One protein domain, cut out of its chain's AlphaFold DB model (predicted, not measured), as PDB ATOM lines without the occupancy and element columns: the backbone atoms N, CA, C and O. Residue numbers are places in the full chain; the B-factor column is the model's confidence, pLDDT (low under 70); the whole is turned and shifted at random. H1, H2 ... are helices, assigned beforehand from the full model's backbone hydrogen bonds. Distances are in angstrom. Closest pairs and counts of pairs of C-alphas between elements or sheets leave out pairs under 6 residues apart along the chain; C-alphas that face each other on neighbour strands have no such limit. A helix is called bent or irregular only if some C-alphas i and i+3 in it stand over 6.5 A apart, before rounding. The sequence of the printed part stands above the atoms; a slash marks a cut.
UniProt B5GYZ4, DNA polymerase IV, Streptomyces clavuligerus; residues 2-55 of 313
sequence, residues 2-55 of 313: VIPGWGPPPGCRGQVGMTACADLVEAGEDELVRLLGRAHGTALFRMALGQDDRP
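Overview. This is residues 2 to 55 of the 313 residues of the protein "DNA polymerase IV" of Streptomyces clavuligerus (UniProt B5GYZ4). A small helical hairpin makes the body: the sharply kinked helix H1 is followed by H2, which folds back beside it. Before H1, residues 2 to 20 form a long stretch with no named element, and its residues 7 to 15 stick out as a free loop; residues 49 to 55 follow H2 as a tail. The printed part has 54 residues with two named helices, in the order H1, H2, and no named strand; its class is all helix. The whole is compact, with a radius of gyration of the C-alphas of 10.8 A, yet elongated in outline, spanning 33 by 21 by 19 A.

Arrangement. H1, residues 21 to 36, is the longest helix. It is irregular, with C-alphas 26 and 29 lying 9.0 A apart, and has a kink of 100 degrees near residue 29; its line is a rough one. H2, residues 38 to 48, touches H1, and the closest C-alphas of the two, those of Val 33 and Gly 41, are 4.1 A apart. Their lines stand at a shallow tilt of 5 degrees, and they run opposite ways as a helical hairpin. Their centres are 8.0 A apart. In H2 every O i to N i+4 pair is within hydrogen-bond range; in H1 9 of 12 are.

Along the chain. H1 measures 15.6 A from C-alpha 21 at (94.197, 64.775, 25.209) to C-alpha 36 at (80.351, 68.805, 19.201). H2 measures 15.3 A and ends with C-alpha 48 at (94.403, 65.946, 20.203).

Size, cuts and confidence. The two C-alphas farthest apart, those of Gly 14 and Pro 55, are 33.3 A apart. The printed part has no cut, and the link from H1 to H2 is tight. Mean pLDDT of the printed part is 77.9, with residue 2 and residues 4 to 17 under 70.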
ATOM      1  N   VAL A   2      95.228  71.694  27.540       64.69
ATOM      2  CA  VAL A   2      95.368  73.036  26.945       64.69
ATOM      3  C   VAL A   2      95.437  72.859  25.429       64.69
ATOM      4  O   VAL A   2      96.511  72.661  24.877       64.69
ATOM      5  N   ILE A   3      94.278  72.852  24.770       73.44
ATOM      6  CA  ILE A   3      94.181  72.881  23.305       73.44
ATOM      7  C   ILE A   3      93.766  74.312  22.924       73.44
ATOM      8  O   ILE A   3      92.746  74.785  23.430       73.44
ATOM      9  N   PRO A   4      94.533  75.042  22.093       67.50
ATOM     10  CA  PRO A   4      94.201  76.415  21.714       67.50
ATOM     11  C   PRO A   4      92.794  76.530  21.112       67.50
ATOM     12  O   PRO A   4      92.464  75.851  20.145       67.50
ATOM     13  N   GLY A   5      91.961  77.405  21.679       69.38
ATOM     14  CA  GLY A   5      90.560  77.564  21.267       69.38
ATOM     15  C   GLY A   5      89.586  76.571  21.912       69.38
ATOM     16  O   GLY A   5      88.384  76.691  21.691       69.38
ATOM     17  N   TRP A   6      90.072  75.649  22.749       67.44
ATOM     18  CA  TRP A   6      89.242  74.744  23.535       67.44
ATOM     19  C   TRP A   6      89.444  74.981  25.032       67.44
ATOM     20  O   TRP A   6      90.483  74.660  25.612       67.44
ATOM     21  N   GLY A   7      88.424  75.556  25.666       61.34
ATOM     22  CA  GLY A   7      88.358  75.751  27.107       61.34
ATOM     23  C   GLY A   7      86.944  75.453  27.596       61.34
ATOM     24  O   GLY A   7      86.008  76.083  27.098       61.34
ATOM     25  N   PRO A   8      86.747  74.515  28.541       55.31
ATOM     26  CA  PRO A   8      85.431  74.303  29.125       55.31
ATOM     27  C   PRO A   8      84.965  75.603  29.806       55.31
ATOM     28  O   PRO A   8      85.753  76.177  30.570       55.31
ATOM     29  N   PRO A   9      83.720  76.081  29.588       50.97
ATOM     30  CA  PRO A   9      83.175  77.176  30.381       50.97
ATOM     31  C   PRO A   9      83.338  76.910  31.889       50.97
ATOM     32  O   PRO A   9      83.332  75.743  32.314       50.97
ATOM     33  N   PRO A  10      83.498  77.957  32.721       43.84
ATOM     34  CA  PRO A  10      83.634  77.799  34.167       43.84
ATOM     35  C   PRO A  10      82.495  76.923  34.716       43.84
ATOM     36  O   PRO A  10      81.329  77.269  34.575       43.84
ATOM     37  N   GLY A  11      82.829  75.762  35.291       46.78
ATOM     38  CA  GLY A  11      81.864  74.827  35.889       46.78
ATOM     39  C   GLY A  11      81.537  73.559  35.086       46.78
ATOM     40  O   GLY A  11      81.074  72.594  35.682       46.78
ATOM     41  N   CYS A  12      81.843  73.475  33.786       48.41
ATOM     42  CA  CYS A  12      81.486  72.289  32.978       48.41
ATOM     43  C   CYS A  12      82.585  71.208  32.880       48.41
ATOM     44  O   CYS A  12      82.423  70.225  32.158       48.41
ATOM     45  N   ARG A  13      83.689  71.341  33.632       51.47
ATOM     46  CA  ARG A  13      84.831  70.396  33.609       51.47
ATOM     47  C   ARG A  13      84.464  68.940  33.944       51.47
ATOM     48  O   ARG A  13      85.293  68.067  33.731       51.47
ATOM     49  N   GLY A  14      83.262  68.678  34.463       49.72
ATOM     50  CA  GLY A  14      82.830  67.350  34.904       49.72
ATOM     51  C   GLY A  14      81.861  66.600  33.985       49.72
ATOM     52  O   GLY A  14      81.616  65.429  34.241       49.72
ATOM     53  N   GLN A  15      81.290  67.215  32.942       50.66
ATOM     54  CA  GLN A  15      80.154  66.596  32.228       50.66
ATOM     55  C   GLN A  15      80.534  65.586  31.136       50.66
ATOM     56  O   GLN A  15      79.686  64.793  30.741       50.66
ATOM     57  N   VAL A  16      81.785  65.587  30.667       59.12
ATOM     58  CA  VAL A  16      82.248  64.695  29.581       59.12
ATOM     59  C   VAL A  16      83.401  63.781  30.030       59.12
ATOM     60  O   VAL A  16      83.837  62.925  29.277       59.12
ATOM     61  N   GLY A  17      83.901  63.917  31.264       64.19
ATOM     62  CA  GLY A  17      84.949  63.043  31.825       64.19
ATOM     63  C   GLY A  17      86.337  63.141  31.168       64.19
ATOM     64  O   GLY A  17      87.309  62.692  31.762       64.19
ATOM     65  N   MET A  18      86.455  63.767  29.995       72.75
ATOM     66  CA  MET A  18      87.705  63.926  29.249       72.75
ATOM     67  C   MET A  18      88.501  65.119  29.793       72.75
ATOM     68  O   MET A  18      88.121  66.282  29.628       72.75
ATOM     69  N   THR A  19      89.611  64.836  30.470       75.31
ATOM     70  CA  THR A  19      90.469  65.829  31.141       75.31
ATOM     71  C   THR A  19      91.864  65.941  30.514       75.31
ATOM     72  O   THR A  19      92.544  66.969  30.688       75.31
ATOM     73  N   ALA A  20      92.258  64.931  29.733       80.31
ATOM     74  CA  ALA A  20      93.504  64.844  28.985       80.31
ATOM     75  C   ALA A  20      93.259  64.670  27.475       80.31
ATOM     76  O   ALA A  20      92.199  64.232  27.041       80.31
ATOM     77  N   CYS A  21      94.269  64.997  26.658       82.69
ATOM     78  CA  CYS A  21      94.197  64.775  25.209       82.69
ATOM     79  C   CYS A  21      94.091  63.283  24.862       82.69
ATOM     80  O   CYS A  21      93.456  62.944  23.872       82.69
ATOM     81  N   ALA A  22      94.672  62.402  25.687       84.50
ATOM     82  CA  ALA A  22      94.554  60.953  25.525       84.50
ATOM     83  C   ALA A  22      93.086  60.499  25.559       84.50
ATOM     84  O   ALA A  22      92.678  59.749  24.682       84.50
ATOM     85  N   ASP A  23      92.284  61.049  26.476       85.12
ATOM     86  CA  ASP A  23      90.857  60.733  26.606       85.12
ATOM     87  C   ASP A  23      90.071  61.099  25.331       85.12
ATOM     88  O   ASP A  23      89.148  60.392  24.938       85.12
ATOM     89  N   LEU A  24      90.448  62.194  24.653       84.69
ATOM     90  CA  LEU A  24      89.845  62.605  23.376       84.69
ATOM     91  C   LEU A  24      90.218  61.656  22.232       84.69
ATOM     92  O   LEU A  24      89.394  61.376  21.365       84.69
ATOM     93  N   VAL A  25      91.467  61.186  22.215       86.69
ATOM     94  CA  VAL A  25      91.938  60.221  21.214       86.69
ATOM     95  C   VAL A  25      91.271  58.863  21.434       86.69
ATOM     96  O   VAL A  25      90.849  58.238  20.466       86.69
ATOM     97  N   GLU A  26      91.123  58.441  22.692       88.44
ATOM     98  CA  GLU A  26      90.454  57.196  23.083       88.44
ATOM     99  C   GLU A  26      88.953  57.217  22.763       88.44
ATOM    100  O   GLU A  26      88.416  56.217  22.292       88.44
ATOM    101  N   ALA A  27      88.286  58.363  22.939       86.19
ATOM    102  CA  ALA A  27      86.886  58.541  22.557       86.19
ATOM    103  C   ALA A  27      86.646  58.391  21.042       86.19
ATOM    104  O   ALA A  27      85.572  57.962  20.624       86.19
ATOM    105  N   GLY A  28      87.650  58.725  20.227       88.25
ATOM    106  CA  GLY A  28      87.587  58.646  18.772       88.25
ATOM    107  C   GLY A  28      86.858  59.822  18.111       88.25
ATOM    108  O   GLY A  28      86.103  60.571  18.733       88.25
ATOM    109  N   GLU A  29      87.093  59.995  16.807       90.88
ATOM    110  CA  GLU A  29      86.537  61.115  16.035       90.88
ATOM    111  C   GLU A  29      85.001  61.103  16.004       90.88
ATOM    112  O   GLU A  29      84.379  62.147  16.202       90.88
ATOM    113  N   ASP A  30      84.386  59.934  15.805       91.62
ATOM    114  CA  ASP A  30      82.931  59.802  15.664       91.62
ATOM    115  C   ASP A  30      82.176  60.275  16.913       91.62
ATOM    116  O   ASP A  30      81.157  60.964  16.809       91.62
ATOM    117  N   GLU A  31      82.701  59.971  18.102       87.25
ATOM    118  CA  GLU A  31      82.108  60.395  19.368       87.25
ATOM    119  C   GLU A  31      82.232  61.913  19.561       87.25
ATOM    120  O   GLU A  31      81.269  62.584  19.940       87.25
ATOM    121  N   LEU A  32      83.383  62.496  19.213       85.12
ATOM    122  CA  LEU A  32      83.582  63.946  19.275       85.12
ATOM    123  C   LEU A  32      82.710  64.689  18.255       85.12
ATOM    124  O   LEU A  32      82.159  65.747  18.565       85.12
ATOM    125  N   VAL A  33      82.527  64.133  17.057       90.00
ATOM    126  CA  VAL A  33      81.610  64.661  16.036       90.00
ATOM    127  C   VAL A  33      80.159  64.579  16.507       90.00
ATOM    128  O   VAL A  33      79.398  65.525  16.285       90.00
ATOM    129  N   ARG A  34      79.770  63.498  17.190       85.56
ATOM    130  CA  ARG A  34      78.431  63.344  17.775       85.56
ATOM    131  C   ARG A  34      78.162  64.369  18.878       85.56
ATOM    132  O   ARG A  34      77.058  64.902  18.947       85.56
ATOM    133  N   LEU A  35      79.157  64.653  19.721       83.94
ATOM    134  CA  LEU A  35      79.030  65.575  20.854       83.94
ATOM    135  C   LEU A  35      79.110  67.056  20.451       83.94
ATOM    136  O   LEU A  35      78.393  67.879  21.016       83.94
ATOM    137  N   LEU A  36      79.980  67.410  19.500       82.94
ATOM    138  CA  LEU A  36      80.351  68.805  19.201       82.94
ATOM    139  C   LEU A  36      79.942  69.265  17.793       82.94
ATOM    140  O   LEU A  36      80.103  70.436  17.432       82.94
ATOM    141  N   GLY A  37      79.420  68.345  16.983       85.31
ATOM    142  CA  GLY A  37      79.170  68.549  15.565       85.31
ATOM    143  C   GLY A  37      80.434  68.375  14.722       85.31
ATOM    144  O   GLY A  37      81.562  68.475  15.201       85.31
ATOM    145  N   ARG A  38      80.235  68.147  13.418       88.19
ATOM    146  CA  ARG A  38      81.301  67.776  12.472       88.19
ATOM    147  C   ARG A  38      82.507  68.717  12.496       88.19
ATOM    148  O   ARG A  38      83.633  68.255  12.616       88.19
ATOM    149  N   ALA A  39      82.277  70.026  12.394       86.06
ATOM    150  CA  ALA A  39      83.366  70.997  12.295       86.06
ATOM    151  C   ALA A  39      84.259  71.011  13.549       86.06
ATOM    152  O   ALA A  39      85.480  70.963  13.434       86.06
ATOM    153  N   HIS A  40      83.655  71.044  14.740       84.38
ATOM    154  CA  HIS A  40      84.398  71.120  15.997       84.38
ATOM    155  C   HIS A  40      84.953  69.759  16.428       84.38
ATOM    156  O   HIS A  40      86.080  69.705  16.908       84.38
ATOM    157  N   GLY A  41      84.206  68.671  16.221       87.00
ATOM    158  CA  GLY A  41      84.626  67.313  16.576       87.00
ATOM    159  C   GLY A  41      85.864  66.860  15.804       87.00
ATOM    160  O   GLY A  41      86.867  66.503  16.419       87.00
ATOM    161  N   THR A  42      85.843  66.976  14.471       89.69
ATOM    162  CA  THR A  42      86.998  66.633  13.624       89.69
ATOM    163  C   THR A  42      88.211  67.511  13.945       89.69
ATOM    164  O   THR A  42      89.329  67.009  14.048       89.69
ATOM    165  N   ALA A  43      88.014  68.821  14.142       88.00
ATOM    166  CA  ALA A  43      89.110  69.726  14.489       88.00
ATOM    167  C   ALA A  43      89.729  69.383  15.853       88.00
ATOM    168  O   ALA A  43      90.951  69.351  15.984       88.00
ATOM    169  N   LEU A  44      88.901  69.093  16.861       87.56
ATOM    170  CA  LEU A  44      89.366  68.737  18.199       87.56
ATOM    171  C   LEU A  44      90.131  67.409  18.206       87.56
ATOM    172  O   LEU A  44      91.173  67.324  18.850       87.56
ATOM    173  N   PHE A  45      89.658  66.408  17.458       88.94
ATOM    174  CA  PHE A  45      90.341  65.121  17.319       88.94
ATOM    175  C   PHE A  45      91.733  65.276  16.689       88.94
ATOM    176  O   PHE A  45      92.724  64.805  17.245       88.94
ATOM    177  N   ARG A  46      91.836  66.015  15.574       90.38
ATOM    178  CA  ARG A  46      93.124  66.307  14.919       90.38
ATOM    179  C   ARG A  46      94.081  67.047  15.852       90.38
ATOM    180  O   ARG A  46      95.233  66.644  15.984       90.38
ATOM    181  N   MET A  47      93.592  68.055  16.576       88.69
ATOM    182  CA  MET A  47      94.404  68.769  17.567       88.69
ATOM    183  C   MET A  47      94.857  67.862  18.721       88.69
ATOM    184  O   MET A  47      95.993  67.993  19.175       88.69
ATOM    185  N   ALA A  48      94.022  66.921  19.178       87.88
ATOM    186  CA  ALA A  48      94.403  65.946  20.203       87.88
ATOM    187  C   ALA A  48      95.516  64.991  19.725       87.88
ATOM    188  O   ALA A  48      96.350  64.581  20.529       87.88
ATOM    189  N   LEU A  49      95.574  64.715  18.417       89.81
ATOM    190  CA  LEU A  49      96.657  63.983  17.747       89.81
ATOM    191  C   LEU A  49      97.881  64.852  17.399       89.81
ATOM    192  O   LEU A  49      98.833  64.355  16.799       89.81
ATOM    193  N   GLY A  50      97.870  66.146  17.735       88.94
ATOM    194  CA  GLY A  50      98.940  67.082  17.374       88.94
ATOM    195  C   GLY A  50      98.970  67.460  15.888       88.94
ATOM    196  O   GLY A  50      99.983  67.957  15.404       88.94
ATOM    197  N   GLN A  51      97.877  67.227  15.160       90.25
ATOM    198  CA  GLN A  51      97.724  67.585  13.753       90.25
ATOM    199  C   GLN A  51      97.021  68.941  13.637       90.25
ATOM    200  O   GLN A  51      95.809  69.046  13.815       90.25
ATOM    201  N   ASP A  52      97.789  69.979  13.323       88.12
ATOM    202  CA  ASP A  52      97.278  71.309  12.993       88.12
ATOM    203  C   ASP A  52      97.998  71.814  11.739       88.12
ATOM    204  O   ASP A  52      99.156  72.225  11.786       88.12
ATOM    205  N   ASP A  53      97.323  71.706  10.599       87.12
ATOM    206  CA  ASP A  53      97.806  72.098   9.274       87.12
ATOM    207  C   ASP A  53      97.427  73.541   8.911       87.12
ATOM    208  O   ASP A  53      97.657  73.984   7.782       87.12
ATOM    209  N   ARG A  54      96.843  74.299   9.853       86.94
ATOM    210  CA  ARG A  54      96.424  75.677   9.591       86.94
ATOM    211  C   ARG A  54      97.646  76.530   9.239       86.94
ATOM    212  O   ARG A  54      98.599  76.590  10.020       86.94
ATOM    213  N   PRO A  55      97.622  77.235   8.095       85.75
ATOM    214  CA  PRO A  55      98.743  78.063   7.696       85.75
ATOM    215  C   PRO A  55      98.922  79.221   8.677       85.75
ATOM    216  O   PRO A  55      97.956  79.763   9.228       85.75
TER     217      PRO A  55